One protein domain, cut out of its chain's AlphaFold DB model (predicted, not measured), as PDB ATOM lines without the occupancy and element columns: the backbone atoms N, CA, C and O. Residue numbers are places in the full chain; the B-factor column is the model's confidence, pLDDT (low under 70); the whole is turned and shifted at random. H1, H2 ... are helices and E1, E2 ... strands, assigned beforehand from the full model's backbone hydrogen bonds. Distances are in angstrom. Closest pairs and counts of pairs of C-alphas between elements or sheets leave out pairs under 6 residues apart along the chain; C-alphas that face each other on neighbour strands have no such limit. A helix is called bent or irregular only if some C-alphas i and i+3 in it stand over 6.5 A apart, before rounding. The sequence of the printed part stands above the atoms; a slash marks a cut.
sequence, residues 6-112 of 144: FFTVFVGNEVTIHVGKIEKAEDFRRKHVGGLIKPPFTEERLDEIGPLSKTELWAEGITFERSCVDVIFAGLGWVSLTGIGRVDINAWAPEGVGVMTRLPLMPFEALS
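Overview. This is residues 6 to 112 of the 144 residues of the protein "Hypothetical protein" of Hemiselmis tepida (UniProt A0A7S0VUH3). A twisted sheet is folded over on itself: E1, E3, E5 and residues 77 to 82 of the long strand E4 make a wall, and E2 with residues 83 to 94 of E4 makes a ribbon that folds back over one face of it. The fold is only partly closed, with E2 coming near E5 but apart from E1, and the two small helices lie toward one end of the long axis, where residues 21 to 27, of which 22 to 27 belong to H1, stick out. The printed part has 107 residues, with two named helices and five named strands; along the chain E1 comes first, then the helices H1 and H2, then the other four strands, E2 to E5, and the class is mixed, helices and strands, with a branched sheet whose neighbour pairs, E1 and E4, E2 and E4, E3 and E4, and E3 and E5, are antiparallel. The whole is compact, with a radius of gyration of the C-alphas of 14.9 A, but elongated, spanning 44 by 27 by 26 A.

Arrangement. E1, residues 6 to 11, is an edge strand and the antiparallel neighbour of E4, residues 77 to 94; N 8 and O 80 are 2.9 A apart, within hydrogen-bond range. H1, residues 22 to 32, is not on the sheet, and it is apart from H2, residues 43 to 49. H2 is not on the sheet either; its closest C-alpha pair with E4 is Ile 49 and Pro 94, 6.2 A apart. E2, residues 52 to 63, is antiparallel to E4 at 159 degrees, with N 57 and O 89 at 2.9 A. The closest C-alphas of E2 and E5, residues 99 to 102, are those of Thr 55 and Val 99, 6.8 A apart. E3, residues 69 to 73, forms a hairpin with E4, with N 71 and O 79 at 2.8 A. E4 and E5 lie on opposite sides of E3; N 72 and O 100 are 2.8 A apart. E4 bends by 164 degrees, and its pairing is staggered: residues 77 to 82 pair with E1, 77 to 81 with E3 and 83 to 94 with E2. In H2 every O i to N i+4 pair is within hydrogen-bond range, in H1 5 of 7.

Along the chain. E1 begins at C-alpha 6, (-12.077, 24.378, -11.301), and is 16.0 A long. H1 is 15.3 A long and irregular, with C-alphas 23 and 26 7.4 A apart; H2 is 9.9 A. E2 runs 32.1 A to C-alpha 63 at (-9.435, 25.444, -0.931). E3 is 13.0 A, E4 14.3 A and E5 10.4 A, ending at C-alpha 102, (2.972, 17.202, -10.016).

Size, cuts and confidence. The C-alphas farthest apart, those of Glu 44 and Thr 63, are 44.4 A from each other. The printed part has no cut and no long link. Mean pLDDT of the printed part is 92.3, and no printed residue is under 70.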
ATOM      1  N   PHE A   6     -12.609  23.557 -10.223       94.75
ATOM      2  CA  PHE A   6     -12.077  24.378 -11.301       94.75
ATOM      3  C   PHE A   6     -10.943  23.648 -12.012       94.75
ATOM      4  O   PHE A   6     -10.111  22.990 -11.382       94.75
ATOM      5  N   PHE A   7     -10.927  23.797 -13.333       95.62
ATOM      6  CA  PHE A   7      -9.929  23.234 -14.230       95.62
ATOM      7  C   PHE A   7      -9.287  24.390 -14.994       95.62
ATOM      8  O   PHE A   7      -9.922  24.978 -15.871       95.62
ATOM      9  N   THR A   8      -8.040  24.713 -14.669       95.88
ATOM     10  CA  THR A   8      -7.265  25.738 -15.379       95.88
ATOM     11  C   THR A   8      -6.337  25.056 -16.371       95.88
ATOM     12  O   THR A   8      -5.488  24.259 -15.979       95.88
ATOM     13  N   VAL A   9      -6.501  25.336 -17.662       96.50
ATOM     14  CA  VAL A   9      -5.775  24.639 -18.731       96.50
ATOM     15  C   VAL A   9      -4.608  25.492 -19.220       96.50
ATOM     16  O   VAL A   9      -4.805  26.619 -19.665       96.50
ATOM     17  N   PHE A  10      -3.404  24.929 -19.176       96.81
ATOM     18  CA  PHE A  10      -2.171  25.544 -19.658       96.81
ATOM     19  C   PHE A  10      -1.673  24.765 -20.874       96.81
ATOM     20  O   PHE A  10      -1.079  23.695 -20.738       96.81
ATOM     21  N   VAL A  11      -1.939  25.297 -22.064       96.12
ATOM     22  CA  VAL A  11      -1.570  24.716 -23.364       96.12
ATOM     23  C   VAL A  11      -1.180  25.832 -24.333       96.12
ATOM     24  O   VAL A  11      -1.387  27.011 -24.043       96.12
ATOM     25  N   GLY A  12      -0.606  25.480 -25.486       93.50
ATOM     26  CA  GLY A  12      -0.313  26.460 -26.534       93.50
ATOM     27  C   GLY A  12      -1.576  27.166 -27.045       93.50
ATOM     28  O   GLY A  12      -2.634  26.551 -27.139       93.50
ATOM     29  N   ASN A  13      -1.453  28.441 -27.424       90.88
ATOM     30  CA  ASN A  13      -2.586  29.298 -27.817       90.88
ATOM     31  C   ASN A  13      -3.419  28.756 -28.992       90.88
ATOM     32  O   ASN A  13      -4.610  29.030 -29.079       90.88
ATOM     33  N   GLU A  14      -2.798  27.987 -29.886       88.62
ATOM     34  CA  GLU A  14      -3.457  27.388 -31.056       88.62
ATOM     35  C   GLU A  14      -4.238  26.104 -30.717       88.62
ATOM     36  O   GLU A  14      -4.936  25.542 -31.564       88.62
ATOM     37  N   VAL A  15      -4.127  25.604 -29.481       89.56
ATOM     38  CA  VAL A  15      -4.841  24.407 -29.033       89.56
ATOM     39  C   VAL A  15      -6.264  24.793 -28.649       89.56
ATOM     40  O   VAL A  15      -6.511  25.444 -27.636       89.56
ATOM     41  N   THR A  16      -7.229  24.353 -29.453       90.31
ATOM     42  CA  THR A  16      -8.648  24.570 -29.154       90.31
ATOM     43  C   THR A  16      -9.131  23.586 -28.092       90.31
ATOM     44  O   THR A  16      -8.985  22.372 -28.234       90.31
ATOM     45  N   ILE A  17      -9.758  24.105 -27.035       91.44
ATOM     46  CA  ILE A  17     -10.324  23.296 -25.952       91.44
ATOM     47  C   ILE A  17     -11.805  23.041 -26.233       91.44
ATOM     48  O   ILE A  17     -12.600  23.971 -26.384       91.44
ATOM     49  N   HIS A  18     -12.196  21.767 -26.251       91.56
ATOM     50  CA  HIS A  18     -13.591  21.355 -26.377       91.56
ATOM     51  C   HIS A  18     -14.097  20.798 -25.047       91.56
ATOM     52  O   HIS A  18     -13.635  19.757 -24.585       91.56
ATOM     53  N   VAL A  19     -15.077  21.476 -24.446       92.56
ATOM     54  CA  VAL A  19     -15.727  21.029 -23.206       92.56
ATOM     55  C   VAL A  19     -17.069  20.385 -23.541       92.56
ATOM     56  O   VAL A  19     -17.895  20.964 -24.250       92.56
ATOM     57  N   GLY A  20     -17.302  19.180 -23.026       91.62
ATOM     58  CA  GLY A  20     -18.511  18.411 -23.296       91.62
ATOM     59  C   GLY A  20     -18.758  17.329 -22.253       91.62
ATOM     60  O   GLY A  20     -17.973  17.142 -21.327       91.62
ATOM     61  N   LYS A  21     -19.879  16.619 -22.397       92.06
ATOM     62  CA  LYS A  21     -20.182  15.477 -21.531       92.06
ATOM     63  C   LYS A  21     -19.447  14.229 -22.006       92.06
ATOM     64  O   LYS A  21     -19.389  13.985 -23.213       92.06
ATOM     65  N   ILE A  22     -18.968  13.419 -21.064       91.69
ATOM     66  CA  ILE A  22     -18.188  12.214 -21.366       91.69
ATOM     67  C   ILE A  22     -18.982  11.203 -22.205       91.69
ATOM     68  O   ILE A  22     -18.414  10.599 -23.108       91.69
ATOM     69  N   GLU A  23     -20.304  11.095 -22.011       93.00
ATOM     70  CA  GLU A  23     -21.132  10.137 -22.765       93.00
ATOM     71  C   GLU A  23     -21.211  10.477 -24.261       93.00
ATOM     72  O   GLU A  23     -21.540   9.623 -25.077       93.00
ATOM     73  N   LYS A  24     -20.911  11.729 -24.631       92.94
ATOM     74  CA  LYS A  24     -20.887  12.197 -26.023       92.94
ATOM     75  C   LYS A  24     -19.469  12.336 -26.576       92.94
ATOM     76  O   LYS A  24     -19.339  12.697 -27.741       92.94
ATOM     77  N   ALA A  25     -18.430  12.094 -25.776       90.81
ATOM     78  CA  ALA A  25     -17.050  12.393 -26.154       90.81
ATOM     79  C   ALA A  25     -16.601  11.593 -27.384       90.81
ATOM     80  O   ALA A  25     -16.091  12.180 -28.334       90.81
ATOM     81  N   GLU A  26     -16.868  10.286 -27.406       88.81
ATOM     82  CA  GLU A  26     -16.456   9.407 -28.508       88.81
ATOM     83  C   GLU A  26     -17.198   9.732 -29.812       88.81
ATOM     84  O   GLU A  26     -16.603   9.879 -30.879       88.81
ATOM     85  N   ASP A  27     -18.512   9.938 -29.717       91.88
ATOM     86  CA  ASP A  27     -19.337  10.344 -30.853       91.88
ATOM     87  C   ASP A  27     -18.949  11.721 -31.398       91.88
ATOM     88  O   ASP A  27     -18.939  11.925 -32.614       91.88
ATOM     89  N   PHE A  28     -18.650  12.673 -30.511       90.00
ATOM     90  CA  PHE A  28     -18.171  14.000 -30.883       90.00
ATOM     91  C   PHE A  28     -16.810  13.905 -31.574       90.00
ATOM     92  O   PHE A  28     -16.637  14.506 -32.632       90.00
ATOM     93  N   ARG A  29     -15.888  13.092 -31.034       85.88
ATOM     94  CA  ARG A  29     -14.589  12.815 -31.651       85.88
ATOM     95  C   ARG A  29     -14.769  12.320 -33.076       85.88
ATOM     96  O   ARG A  29     -14.383  13.024 -34.003       85.88
ATOM     97  N   ARG A  30     -15.450  11.187 -33.252       85.69
ATOM     98  CA  ARG A  30     -15.656  10.537 -34.554       85.69
ATOM     99  C   ARG A  30     -16.287  11.457 -35.604       85.69
ATOM    100  O   ARG A  30     -15.883  11.427 -36.756       85.69
ATOM    101  N   LYS A  31     -17.268  12.280 -35.223       89.06
ATOM    102  CA  LYS A  31     -17.983  13.168 -36.164       89.06
ATOM    103  C   LYS A  31     -17.198  14.411 -36.578       89.06
ATOM    104  O   LYS A  31     -17.571  15.043 -37.564       89.06
ATOM    105  N   HIS A  32     -16.197  14.816 -35.797       87.94
ATOM    106  CA  HIS A  32     -15.587  16.137 -35.934       87.94
ATOM    107  C   HIS A  32     -14.062  16.131 -36.106       87.94
ATOM    108  O   HIS A  32     -13.496  17.223 -36.231       87.94
ATOM    109  N   VAL A  33     -13.412  14.959 -36.150       85.38
ATOM    110  CA  VAL A  33     -12.001  14.815 -36.563       85.38
ATOM    111  C   VAL A  33     -11.770  15.512 -37.910       85.38
ATOM    112  O   VAL A  33     -12.616  15.443 -38.799       85.38
ATOM    113  N   GLY A  34     -10.663  16.251 -38.046       78.75
ATOM    114  CA  GLY A  34     -10.307  16.980 -39.273       78.75
ATOM    115  C   GLY A  34     -11.122  18.259 -39.511       78.75
ATOM    116  O   GLY A  34     -10.731  19.113 -40.309       78.75
ATOM    117  N   GLY A  35     -12.228  18.444 -38.782       85.00
ATOM    118  CA  GLY A  35     -13.112  19.606 -38.839       85.00
ATOM    119  C   GLY A  35     -12.936  20.534 -37.639       85.00
ATOM    120  O   GLY A  35     -12.117  21.453 -37.679       85.00
ATOM    121  N   LEU A  36     -13.746  20.319 -36.595       86.06
ATOM    122  CA  LEU A  36     -13.647  21.077 -35.341       86.06
ATOM    123  C   LEU A  36     -12.498  20.565 -34.474       86.06
ATOM    124  O   LEU A  36     -11.811  21.370 -33.861       86.06
ATOM    125  N   ILE A  37     -12.285  19.247 -34.447       84.56
ATOM    126  CA  ILE A  37     -11.201  18.639 -33.683       84.56
ATOM    127  C   ILE A  37      -9.956  18.643 -34.551       84.56
ATOM    128  O   ILE A  37      -9.837  17.881 -35.513       84.56
ATOM    129  N   LYS A  38      -9.046  19.537 -34.184       83.31
ATOM    130  CA  LYS A  38      -7.725  19.731 -34.771       83.31
ATOM    131  C   LYS A  38      -6.742  19.987 -33.624       83.31
ATOM    132  O   LYS A  38      -7.145  20.606 -32.639       83.31
ATOM    133  N   PRO A  39      -5.477  19.559 -33.726       74.25
ATOM    134  CA  PRO A  39      -4.846  18.860 -34.847       74.25
ATOM    135  C   PRO A  39      -5.010  17.338 -34.700       74.25
ATOM    136  O   PRO A  39      -4.475  16.731 -33.776       74.25
ATOM    137  N   PRO A  40      -5.813  16.724 -35.574       71.19
ATOM    138  CA  PRO A  40      -5.234  16.006 -36.713       71.19
ATOM    139  C   PRO A  40      -5.915  16.407 -38.031       71.19
ATOM    140  O   PRO A  40      -7.131  16.574 -38.088       71.19
ATOM    141  N   PHE A  41      -5.130  16.614 -39.090       74.25
ATOM    142  CA  PHE A  41      -5.646  17.141 -40.360       74.25
ATOM    143  C   PHE A  41      -6.166  16.064 -41.321       74.25
ATOM    144  O   PHE A  41      -6.848  16.416 -42.280       74.25
ATOM    145  N   THR A  42      -5.874  14.783 -41.071       80.81
ATOM    146  CA  THR A  42      -6.303  13.656 -41.912       80.81
ATOM    147  C   THR A  42      -6.630  12.418 -41.065       80.81
ATOM    148  O   THR A  42      -6.246  12.353 -39.893       80.81
ATOM    149  N   GLU A  43      -7.350  11.455 -41.645       79.00
ATOM    150  CA  GLU A  43      -7.658  10.172 -40.993       79.00
ATOM    151  C   GLU A  43      -6.397   9.320 -40.821       79.00
ATOM    152  O   GLU A  43      -6.186   8.753 -39.756       79.00
ATOM    153  N   GLU A  44      -5.484   9.343 -41.793       84.38
ATOM    154  CA  GLU A  44      -4.209   8.622 -41.713       84.38
ATOM    155  C   GLU A  44      -3.379   9.109 -40.522       84.38
ATOM    156  O   GLU A  44      -2.788   8.316 -39.792       84.38
ATOM    157  N   ARG A  45      -3.383  10.424 -40.254       84.38
ATOM    158  CA  ARG A  45      -2.692  10.967 -39.081       84.38
ATOM    159  C   ARG A  45      -3.363  10.549 -37.774       84.38
ATOM    160  O   ARG A  45      -2.689  10.475 -36.750       84.38
ATOM    161  N   LEU A  46      -4.674  10.313 -37.783       83.38
ATOM    162  CA  LEU A  46      -5.374   9.775 -36.622       83.38
ATOM    163  C   LEU A  46      -4.946   8.327 -36.354       83.38
ATOM    164  O   LEU A  46      -4.708   7.986 -35.197       83.38
ATOM    165  N   ASP A  47      -4.787   7.522 -37.404       85.31
ATOM    166  CA  ASP A  47      -4.296   6.143 -37.298       85.31
ATOM    167  C   ASP A  47      -2.848   6.096 -36.789       85.31
ATOM    168  O   ASP A  47      -2.524   5.283 -35.924       85.31
ATOM    169  N   GLU A  48      -1.991   7.020 -37.238       87.56
ATOM    170  CA  GLU A  48      -0.612   7.166 -36.743       87.56
ATOM    171  C   GLU A  48      -0.530   7.565 -35.261       87.56
ATOM    172  O   GLU A  48       0.421   7.190 -34.577       87.56
ATOM    173  N   ILE A  49      -1.500   8.341 -34.760       86.69
ATOM    174  CA  ILE A  49      -1.594   8.679 -33.330       86.69
ATOM    175  C   ILE A  49      -1.907   7.423 -32.505       86.69
ATOM    176  O   ILE A  49      -1.471   7.319 -31.360       86.69
ATOM    177  N   GLY A  50      -2.632   6.469 -33.088       87.38
ATOM    178  CA  GLY A  50      -2.946   5.203 -32.449       87.38
ATOM    179  C   GLY A  50      -4.019   5.303 -31.356       87.38
ATOM    180  O   GLY A  50      -4.712   6.322 -31.206       87.38
ATOM    181  N   PRO A  51      -4.216   4.208 -30.604       90.56
ATOM    182  CA  PRO A  51      -5.229   4.137 -29.561       90.56
ATOM    183  C   PRO A  51      -4.902   5.063 -28.382       90.56
ATOM    184  O   PRO A  51      -3.747   5.382 -28.099       90.56
ATOM    185  N   LEU A  52      -5.950   5.487 -27.671       92.00
ATOM    186  CA  LEU A  52      -5.787   6.218 -26.417       92.00
ATOM    187  C   LEU A  52      -5.712   5.238 -25.248       92.00
ATOM    188  O   LEU A  52      -6.573   4.371 -25.103       92.00
ATOM    189  N   SER A  53      -4.742   5.455 -24.369       94.38
ATOM    190  CA  SER A  53      -4.630   4.786 -23.082       94.38
ATOM    191  C   SER A  53      -5.223   5.646 -21.967       94.38
ATOM    192  O   SER A  53      -5.093   6.876 -21.956       94.38
ATOM    193  N   LYS A  54      -5.892   4.983 -21.021       96.12
ATOM    194  CA  LYS A  54      -6.526   5.604 -19.859       96.12
ATOM    195  C   LYS A  54      -5.562   5.610 -18.677       96.12
ATOM    196  O   LYS A  54      -5.080   4.562 -18.264       96.12
ATOM    197  N   THR A  55      -5.378   6.775 -18.073       97.69
ATOM    198  CA  THR A  55      -4.712   6.943 -16.779       97.69
ATOM    199  C   THR A  55      -5.738   7.396 -15.746       97.69
ATOM    200  O   THR A  55      -6.369   8.445 -15.901       97.69
ATOM    201  N   GLU A  56      -5.925   6.590 -14.702       97.75
ATOM    202  CA  GLU A  56      -6.795   6.914 -13.569       97.75
ATOM    203  C   GLU A  56      -5.995   7.662 -12.506       97.75
ATOM    204  O   GLU A  56      -4.952   7.198 -12.046       97.75
ATOM    205  N   LEU A  57      -6.484   8.836 -12.129       97.38
ATOM    206  CA  LEU A  57      -5.856   9.721 -11.158       97.38
ATOM    207  C   LEU A  57      -6.901  10.171 -10.148       97.38
ATOM    208  O   LEU A  57      -8.097  10.209 -10.434       97.38
ATOM    209  N   TRP A  58      -6.441  10.585  -8.978       96.88
ATOM    210  CA  TRP A  58      -7.280  11.277  -8.016       96.88
ATOM    211  C   TRP A  58      -6.481  12.389  -7.348       96.88
ATOM    212  O   TRP A  58      -5.250  12.355  -7.310       96.88
ATOM    213  N   ALA A  59      -7.195  13.383  -6.841       96.19
ATOM    214  CA  ALA A  59      -6.621  14.467  -6.066       96.19
ATOM    215  C   ALA A  59      -7.583  14.893  -4.963       96.19
ATOM    216  O   ALA A  59      -8.788  14.650  -5.041       96.19
ATOM    217  N   GLU A  60      -7.044  15.550  -3.944       96.69
ATOM    218  CA  GLU A  60      -7.827  16.135  -2.867       96.69
ATOM    219  C   GLU A  60      -7.495  17.617  -2.758       96.69
ATOM    220  O   GLU A  60      -6.345  18.014  -2.567       96.69
ATOM    221  N   GLY A  61      -8.514  18.444  -2.960       96.56
ATOM    222  CA  GLY A  61      -8.421  19.882  -2.796       96.56
ATOM    223  C   GLY A  61      -8.892  20.310  -1.411       96.56
ATOM    224  O   GLY A  61      -9.767  19.684  -0.816       96.56
ATOM    225  N   ILE A  62      -8.322  21.395  -0.896       96.12
ATOM    226  CA  ILE A  62      -8.651  21.929   0.436       96.12
ATOM    227  C   ILE A  62      -9.153  23.374   0.392       96.12
ATOM    228  O   ILE A  62      -9.596  23.903   1.407       96.12
ATOM    229  N   THR A  63      -9.071  24.035  -0.766       94.69
ATOM    230  CA  THR A  63      -9.435  25.444  -0.931       94.69
ATOM    231  C   THR A  63      -9.772  25.759  -2.387       94.69
ATOM    232  O   THR A  63      -9.295  25.099  -3.309       94.69
ATOM    233  N   PHE A  64     -10.567  26.809  -2.595       93.75
ATOM    234  CA  PHE A  64     -10.808  27.394  -3.915       93.75
ATOM    235  C   PHE A  64      -9.765  28.449  -4.316       93.75
ATOM    236  O   PHE A  64      -9.803  28.947  -5.436       93.75
ATOM    237  N   GLU A  65      -8.836  28.794  -3.424       94.50
ATOM    238  CA  GLU A  65      -7.821  29.830  -3.664       94.50
ATOM    239  C   GLU A  65      -6.533  29.289  -4.286       94.50
ATOM    240  O   GLU A  65      -5.718  30.057  -4.796       94.50
ATOM    241  N   ARG A  66      -6.317  27.973  -4.196       95.94
ATOM    242  CA  ARG A  66      -5.069  27.332  -4.592       95.94
ATOM    243  C   ARG A  66      -5.316  25.995  -5.273       95.94
ATOM    244  O   ARG A  66      -5.995  25.140  -4.705       95.94
ATOM    245  N   SER A  67      -4.669  25.780  -6.413       97.56
ATOM    246  CA  SER A  67      -4.619  24.463  -7.036       97.56
ATOM    247  C   SER A  67      -4.017  23.417  -6.101       97.56
ATOM    248  O   SER A  67      -3.054  23.689  -5.379       97.56
ATOM    249  N   CYS A  68      -4.558  22.203  -6.146       97.81
ATOM    250  CA  CYS A  68      -4.047  21.051  -5.410       97.81
ATOM    251  C   CYS A  68      -3.088  20.194  -6.245       97.81
ATOM    252  O   CYS A  68      -2.134  19.648  -5.697       97.81
ATOM    253  N   VAL A  69      -3.294  20.098  -7.564       98.38
ATOM    254  CA  VAL A  69      -2.453  19.278  -8.447       98.38
ATOM    255  C   VAL A  69      -2.448  19.808  -9.881       98.38
ATOM    256  O   VAL A  69      -3.459  20.327 -10.355       98.38
ATOM    257  N   ASP A  70      -1.328  19.627 -10.581       98.62
ATOM    258  CA  ASP A  70      -1.279  19.693 -12.045       98.62
ATOM    259  C   ASP A  70      -1.333  18.274 -12.624       98.62
ATOM    260  O   ASP A  70      -0.505  17.430 -12.272       98.62
ATOM    261  N   VAL A  71      -2.254  18.030 -13.557       98.56
ATOM    262  CA  VAL A  71      -2.284  16.840 -14.418       98.56
ATOM    263  C   VAL A  71      -1.571  17.172 -15.726       98.56
ATOM    264  O   VAL A  71      -2.052  17.985 -16.514       98.56
ATOM    265  N   ILE A  72      -0.410  16.567 -15.951       98.50
ATOM    266  CA  ILE A  72       0.478  16.837 -17.085       98.50
ATOM    267  C   ILE A  72       0.172  15.877 -18.233       98.50
ATOM    268  O   ILE A  72       0.097  14.669 -18.022       98.50
ATOM    269  N   PHE A  73       0.098  16.419 -19.448       97.75
ATOM    270  CA  PHE A  73       0.095  15.677 -20.706       97.75
ATOM    271  C   PHE A  73       1.398  15.992 -21.450       97.75
ATOM    272  O   PHE A  73       1.595  17.119 -21.921       97.75
ATOM    273  N   ALA A  74       2.310  15.019 -21.521       96.38
ATOM    274  CA  ALA A  74       3.648  15.218 -22.073       96.38
ATOM    275  C   ALA A  74       3.598  15.807 -23.496       96.38
ATOM    276  O   ALA A  74       2.919  15.286 -24.375       96.38
ATOM    277  N   GLY A  75       4.312  16.916 -23.709       93.31
ATOM    278  CA  GLY A  75       4.382  17.606 -25.003       93.31
ATOM    279  C   GLY A  75       3.187  18.504 -25.351       93.31
ATOM    280  O   GLY A  75       3.282  19.246 -26.325       93.31
ATOM    281  N   LEU A  76       2.099  18.493 -24.569       94.31
ATOM    282  CA  LEU A  76       0.920  19.340 -24.803       94.31
ATOM    283  C   LEU A  76       0.795  20.471 -23.775       94.31
ATOM    284  O   LEU A  76       0.534  21.617 -24.143       94.31
ATOM    285  N   GLY A  77       0.969  20.146 -22.492       97.50
ATOM    286  CA  GLY A  77       0.735  21.083 -21.397       97.50
ATOM    287  C   GLY A  77       0.205  20.398 -20.142       97.50
ATOM    288  O   GLY A  77       0.502  19.228 -19.888       97.50
ATOM    289  N   TRP A  78      -0.566  21.124 -19.333       98.31
ATOM    290  CA  TRP A  78      -1.168  20.575 -18.117       98.31
ATOM    291  C   TRP A  78      -2.520  21.207 -17.786       98.31
ATOM    292  O   TRP A  78      -2.876  22.278 -18.276       98.31
ATOM    293  N   VAL A  79      -3.269  20.531 -16.920       98.12
ATOM    294  CA  VAL A  79      -4.514  21.025 -16.334       98.12
ATOM    295  C   VAL A  79      -4.330  21.115 -14.825       98.12
ATOM    296  O   VAL A  79      -4.035  20.115 -14.177       98.12
ATOM    297  N   SER A  80      -4.485  22.311 -14.269       98.06
ATOM    298  CA  SER A  80      -4.384  22.569 -12.834       98.06
ATOM    299  C   SER A  80      -5.762  22.491 -12.184       98.06
ATOM    300  O   SER A  80      -6.719  23.090 -12.683       98.06
ATOM    301  N   LEU A  81      -5.874  21.735 -11.091       97.56
ATOM    302  CA  LEU A  81      -7.142  21.459 -10.414       97.56
ATOM    303  C   LEU A  81      -7.240  22.244  -9.114       97.56
ATOM    304  O   LEU A  81      -6.347  22.150  -8.277       97.56
ATOM    305  N   THR A  82      -8.338  22.974  -8.926       97.25
ATOM    306  CA  THR A  82      -8.625  23.749  -7.707       97.25
ATOM    307  C   THR A  82     -10.021  23.411  -7.195       97.25
ATOM    308  O   THR A  82     -10.976  23.394  -7.970       97.25
ATOM    309  N   GLY A  83     -10.171  23.157  -5.898       95.50
ATOM    310  CA  GLY A  83     -11.459  22.784  -5.319       95.50
ATOM    311  C   GLY A  83     -11.346  22.297  -3.881       95.50
ATOM    312  O   GLY A  83     -10.268  22.302  -3.289       95.50
ATOM    313  N   ILE A  84     -12.474  21.864  -3.319       95.88
ATOM    314  CA  ILE A  84     -12.547  21.279  -1.975       95.88
ATOM    315  C   ILE A  84     -13.094  19.855  -2.078       95.88
ATOM    316  O   ILE A  84     -14.164  19.634  -2.649       95.88
ATOM    317  N   GLY A  85     -12.379  18.906  -1.478       96.00
ATOM    318  CA  GLY A  85     -12.705  17.485  -1.456       96.00
ATOM    319  C   GLY A  85     -11.986  16.673  -2.531       96.00
ATOM    320  O   GLY A  85     -11.108  17.163  -3.245       96.00
ATOM    321  N   ARG A  86     -12.369  15.397  -2.622       95.69
ATOM    322  CA  ARG A  86     -11.808  14.430  -3.567       95.69
ATOM    323  C   ARG A  86     -12.370  14.632  -4.976       95.69
ATOM    324  O   ARG A  86     -13.579  14.780  -5.150       95.69
ATOM    325  N   VAL A  87     -11.494  14.542  -5.970       94.88
ATOM    326  CA  VAL A  87     -11.833  14.466  -7.393       94.88
ATOM    327  C   VAL A  87     -11.132  13.263  -8.021       94.88
ATOM    328  O   VAL A  87      -9.929  13.083  -7.843       94.88
ATOM    329  N   ASP A  88     -11.882  12.440  -8.752       96.12
ATOM    330  CA  ASP A  88     -11.353  11.332  -9.550       96.12
ATOM    331  C   ASP A  88     -11.336  11.745 -11.032       96.12
ATOM    332  O   ASP A  88     -12.310  12.299 -11.550       96.12
ATOM    333  N   ILE A  89     -10.216  11.510 -11.718       96.12
ATOM    334  CA  ILE A  89      -9.962  11.952 -13.093       96.12
ATOM    335  C   ILE A  89      -9.564  10.753 -13.946       96.12
ATOM    336  O   ILE A  89      -8.663   9.993 -13.605       96.12
ATOM    337  N   ASN A  90     -10.195  10.644 -15.112       97.00
ATOM    338  CA  ASN A  90      -9.787   9.723 -16.163       97.00
ATOM    339  C   ASN A  90      -9.139  10.531 -17.287       97.00
ATOM    340  O   ASN A  90      -9.841  11.172 -18.072       97.00
ATOM    341  N   ALA A  91      -7.812  10.520 -17.346       97.12
ATOM    342  CA  ALA A  91      -7.051  11.195 -18.386       97.12
ATOM    343  C   ALA A  91      -6.756  10.220 -19.532       97.12
ATOM    344  O   ALA A  91      -6.283   9.111 -19.298       97.12
ATOM    345  N   TRP A  92      -7.040  10.633 -20.764       95.88
ATOM    346  CA  TRP A  92      -6.819   9.822 -21.959       95.88
ATOM    347  C   TRP A  92      -5.773  10.485 -22.847       95.88
ATOM    348  O   TRP A  92      -5.907  11.664 -23.174       95.88
ATOM    349  N   ALA A  93      -4.751   9.732 -23.242       95.25
ATOM    350  CA  ALA A  93      -3.689  10.193 -24.133       95.25
ATOM    351  C   ALA A  93      -3.248   9.054 -25.068       95.25
ATOM    352  O   ALA A  93      -3.476   7.893 -24.727       95.25
ATOM    353  N   PRO A  94      -2.652   9.348 -26.238       93.75
ATOM    354  CA  PRO A  94      -2.123   8.312 -27.124       93.75
ATOM    355  C   PRO A  94      -1.134   7.390 -26.406       93.75
ATOM    356  O   PRO A  94      -0.409   7.833 -25.511       93.75
ATOM    357  N   GLU A  95      -1.088   6.117 -26.791       92.94
ATOM    358  CA  GLU A  95      -0.091   5.190 -26.248       92.94
ATOM    359  C   GLU A  95       1.337   5.743 -26.412       92.94
ATOM    360  O   GLU A  95       1.710   6.295 -27.445       92.94
ATOM    361  N   GLY A  96       2.137   5.645 -25.347       91.25
ATOM    362  CA  GLY A  96       3.481   6.230 -25.286       91.25
ATOM    363  C   GLY A  96       3.532   7.709 -24.878       91.25
ATOM    364  O   GLY A  96       4.606   8.188 -24.509       91.25
ATOM    365  N   VAL A  97       2.404   8.431 -24.854       94.94
ATOM    366  CA  VAL A  97       2.339   9.791 -24.294       94.94
ATOM    367  C   VAL A  97       2.160   9.717 -22.780       94.94
ATOM    368  O   VAL A  97       1.174   9.189 -22.269       94.94
ATOM    369  N   GLY A  98       3.124  10.275 -22.048       95.75
ATOM    370  CA  GLY A  98       3.103  10.284 -20.590       95.75
ATOM    371  C   GLY A  98       2.004  11.180 -20.018       95.75
ATOM    372  O   GLY A  98       1.945  12.374 -20.328       95.75
ATOM    373  N   VAL A  99       1.193  10.613 -19.124       98.12
ATOM    374  CA  VAL A  99       0.284  11.347 -18.240       98.12
ATOM    375  C   VAL A  99       0.761  11.170 -16.805       98.12
ATOM    376  O   VAL A  99       0.962  10.046 -16.348       98.12
ATOM    377  N   MET A 100       0.970  12.272 -16.090       96.81
ATOM    378  CA  MET A 100       1.465  12.240 -14.710       96.81
ATOM    379  C   MET A 100       0.945  13.424 -13.901       96.81
ATOM    380  O   MET A 100       0.380  14.365 -14.455       96.81
ATOM    381  N   THR A 101       1.165  13.398 -12.592       98.31
ATOM    382  CA  THR A 101       0.832  14.509 -11.698       98.31
ATOM    383  C   THR A 101       2.084  15.187 -11.152       98.31
ATOM    384  O   THR A 101       3.154  14.584 -11.064       98.31
ATOM    385  N   ARG A 102       1.951  16.460 -10.772       98.12
ATOM    386  CA  ARG A 102       2.972  17.202 -10.016       98.12
ATOM    387  C   ARG A 102       2.339  18.250  -9.102       98.12
ATOM    388  O   ARG A 102       1.142  18.532  -9.194       98.12
ATOM    389  N   LEU A 103       3.179  18.884  -8.284       98.00
ATOM    390  CA  LEU A 103       2.803  20.101  -7.569       98.00
ATOM    391  C   LEU A 103       2.500  21.246  -8.553       98.00
ATOM    392  O   LEU A 103       3.251  21.411  -9.521       98.00
ATOM    393  N   PRO A 104       1.447  22.048  -8.308       98.06
ATOM    394  CA  PRO A 104       1.074  23.130  -9.209       98.06
ATOM    395  C   PRO A 104       2.168  24.176  -9.384       98.06
ATOM    396  O   PRO A 104       2.682  24.710  -8.401       98.06
ATOM    397  N   LEU A 105       2.482  24.514 -10.638       97.81
ATOM    398  CA  LEU A 105       3.444  25.586 -10.928       97.81
ATOM    399  C   LEU A 105       2.835  26.985 -10.805       97.81
ATOM    400  O   LEU A 105       3.521  27.914 -10.392       97.81
ATOM    401  N   MET A 106       1.555  27.126 -11.152       96.44
ATOM    402  CA  MET A 106       0.821  28.396 -11.143       96.44
ATOM    403  C   MET A 106      -0.440  28.247 -10.281       96.44
ATOM    404  O   MET A 106      -1.549  28.123 -10.801       96.44
ATOM    405  N   PRO A 107      -0.286  28.182  -8.949       95.31
ATOM    406  CA  PRO A 107      -1.340  27.693  -8.070       95.31
ATOM    407  C   PRO A 107      -2.506  28.669  -7.858       95.31
ATOM    408  O   PRO A 107      -3.511  28.259  -7.294       95.31
ATOM    409  N   PHE A 108      -2.397  29.933  -8.276       95.38
ATOM    410  CA  PHE A 108      -3.385  30.982  -7.976       95.38
ATOM    411  C   PHE A 108      -4.259  31.380  -9.179       95.38
ATOM    412  O   PHE A 108      -5.096  32.273  -9.069       95.38
ATOM    413  N   GLU A 109      -4.101  30.716 -10.326       93.06
ATOM    414  CA  GLU A 109      -4.758  31.125 -11.578       93.06
ATOM    415  C   GLU A 109      -6.270  30.890 -11.596       93.06
ATOM    416  O   GLU A 109      -6.980  31.525 -12.365       93.06
ATOM    417  N   ALA A 110      -6.805  30.032 -10.727       89.31
ATOM    418  CA  ALA A 110      -8.253  29.840 -10.621       89.31
ATOM    419  C   ALA A 110      -9.011  31.115 -10.186       89.31
ATOM    420  O   ALA A 110     -10.226  31.195 -10.351       89.31
ATOM    421  N   LEU A 111      -8.304  32.120  -9.656       85.12
ATOM    422  CA  LEU A 111      -8.875  33.388  -9.201       85.12
ATOM    423  C   LEU A 111      -9.104  34.404 -10.331       85.12
ATOM    424  O   LEU A 111      -9.815  35.385 -10.120       85.12
ATOM    425  N   SER A 112      -8.485  34.218 -11.502       71.69
ATOM    426  CA  SER A 112      -8.412  35.266 -12.528       71.69
ATOM    427  C   SER A 112      -9.656  35.335 -13.418       71.69
ATOM    428  O   SER A 112     -10.100  36.440 -13.716       71.69
TER     429      SER A 112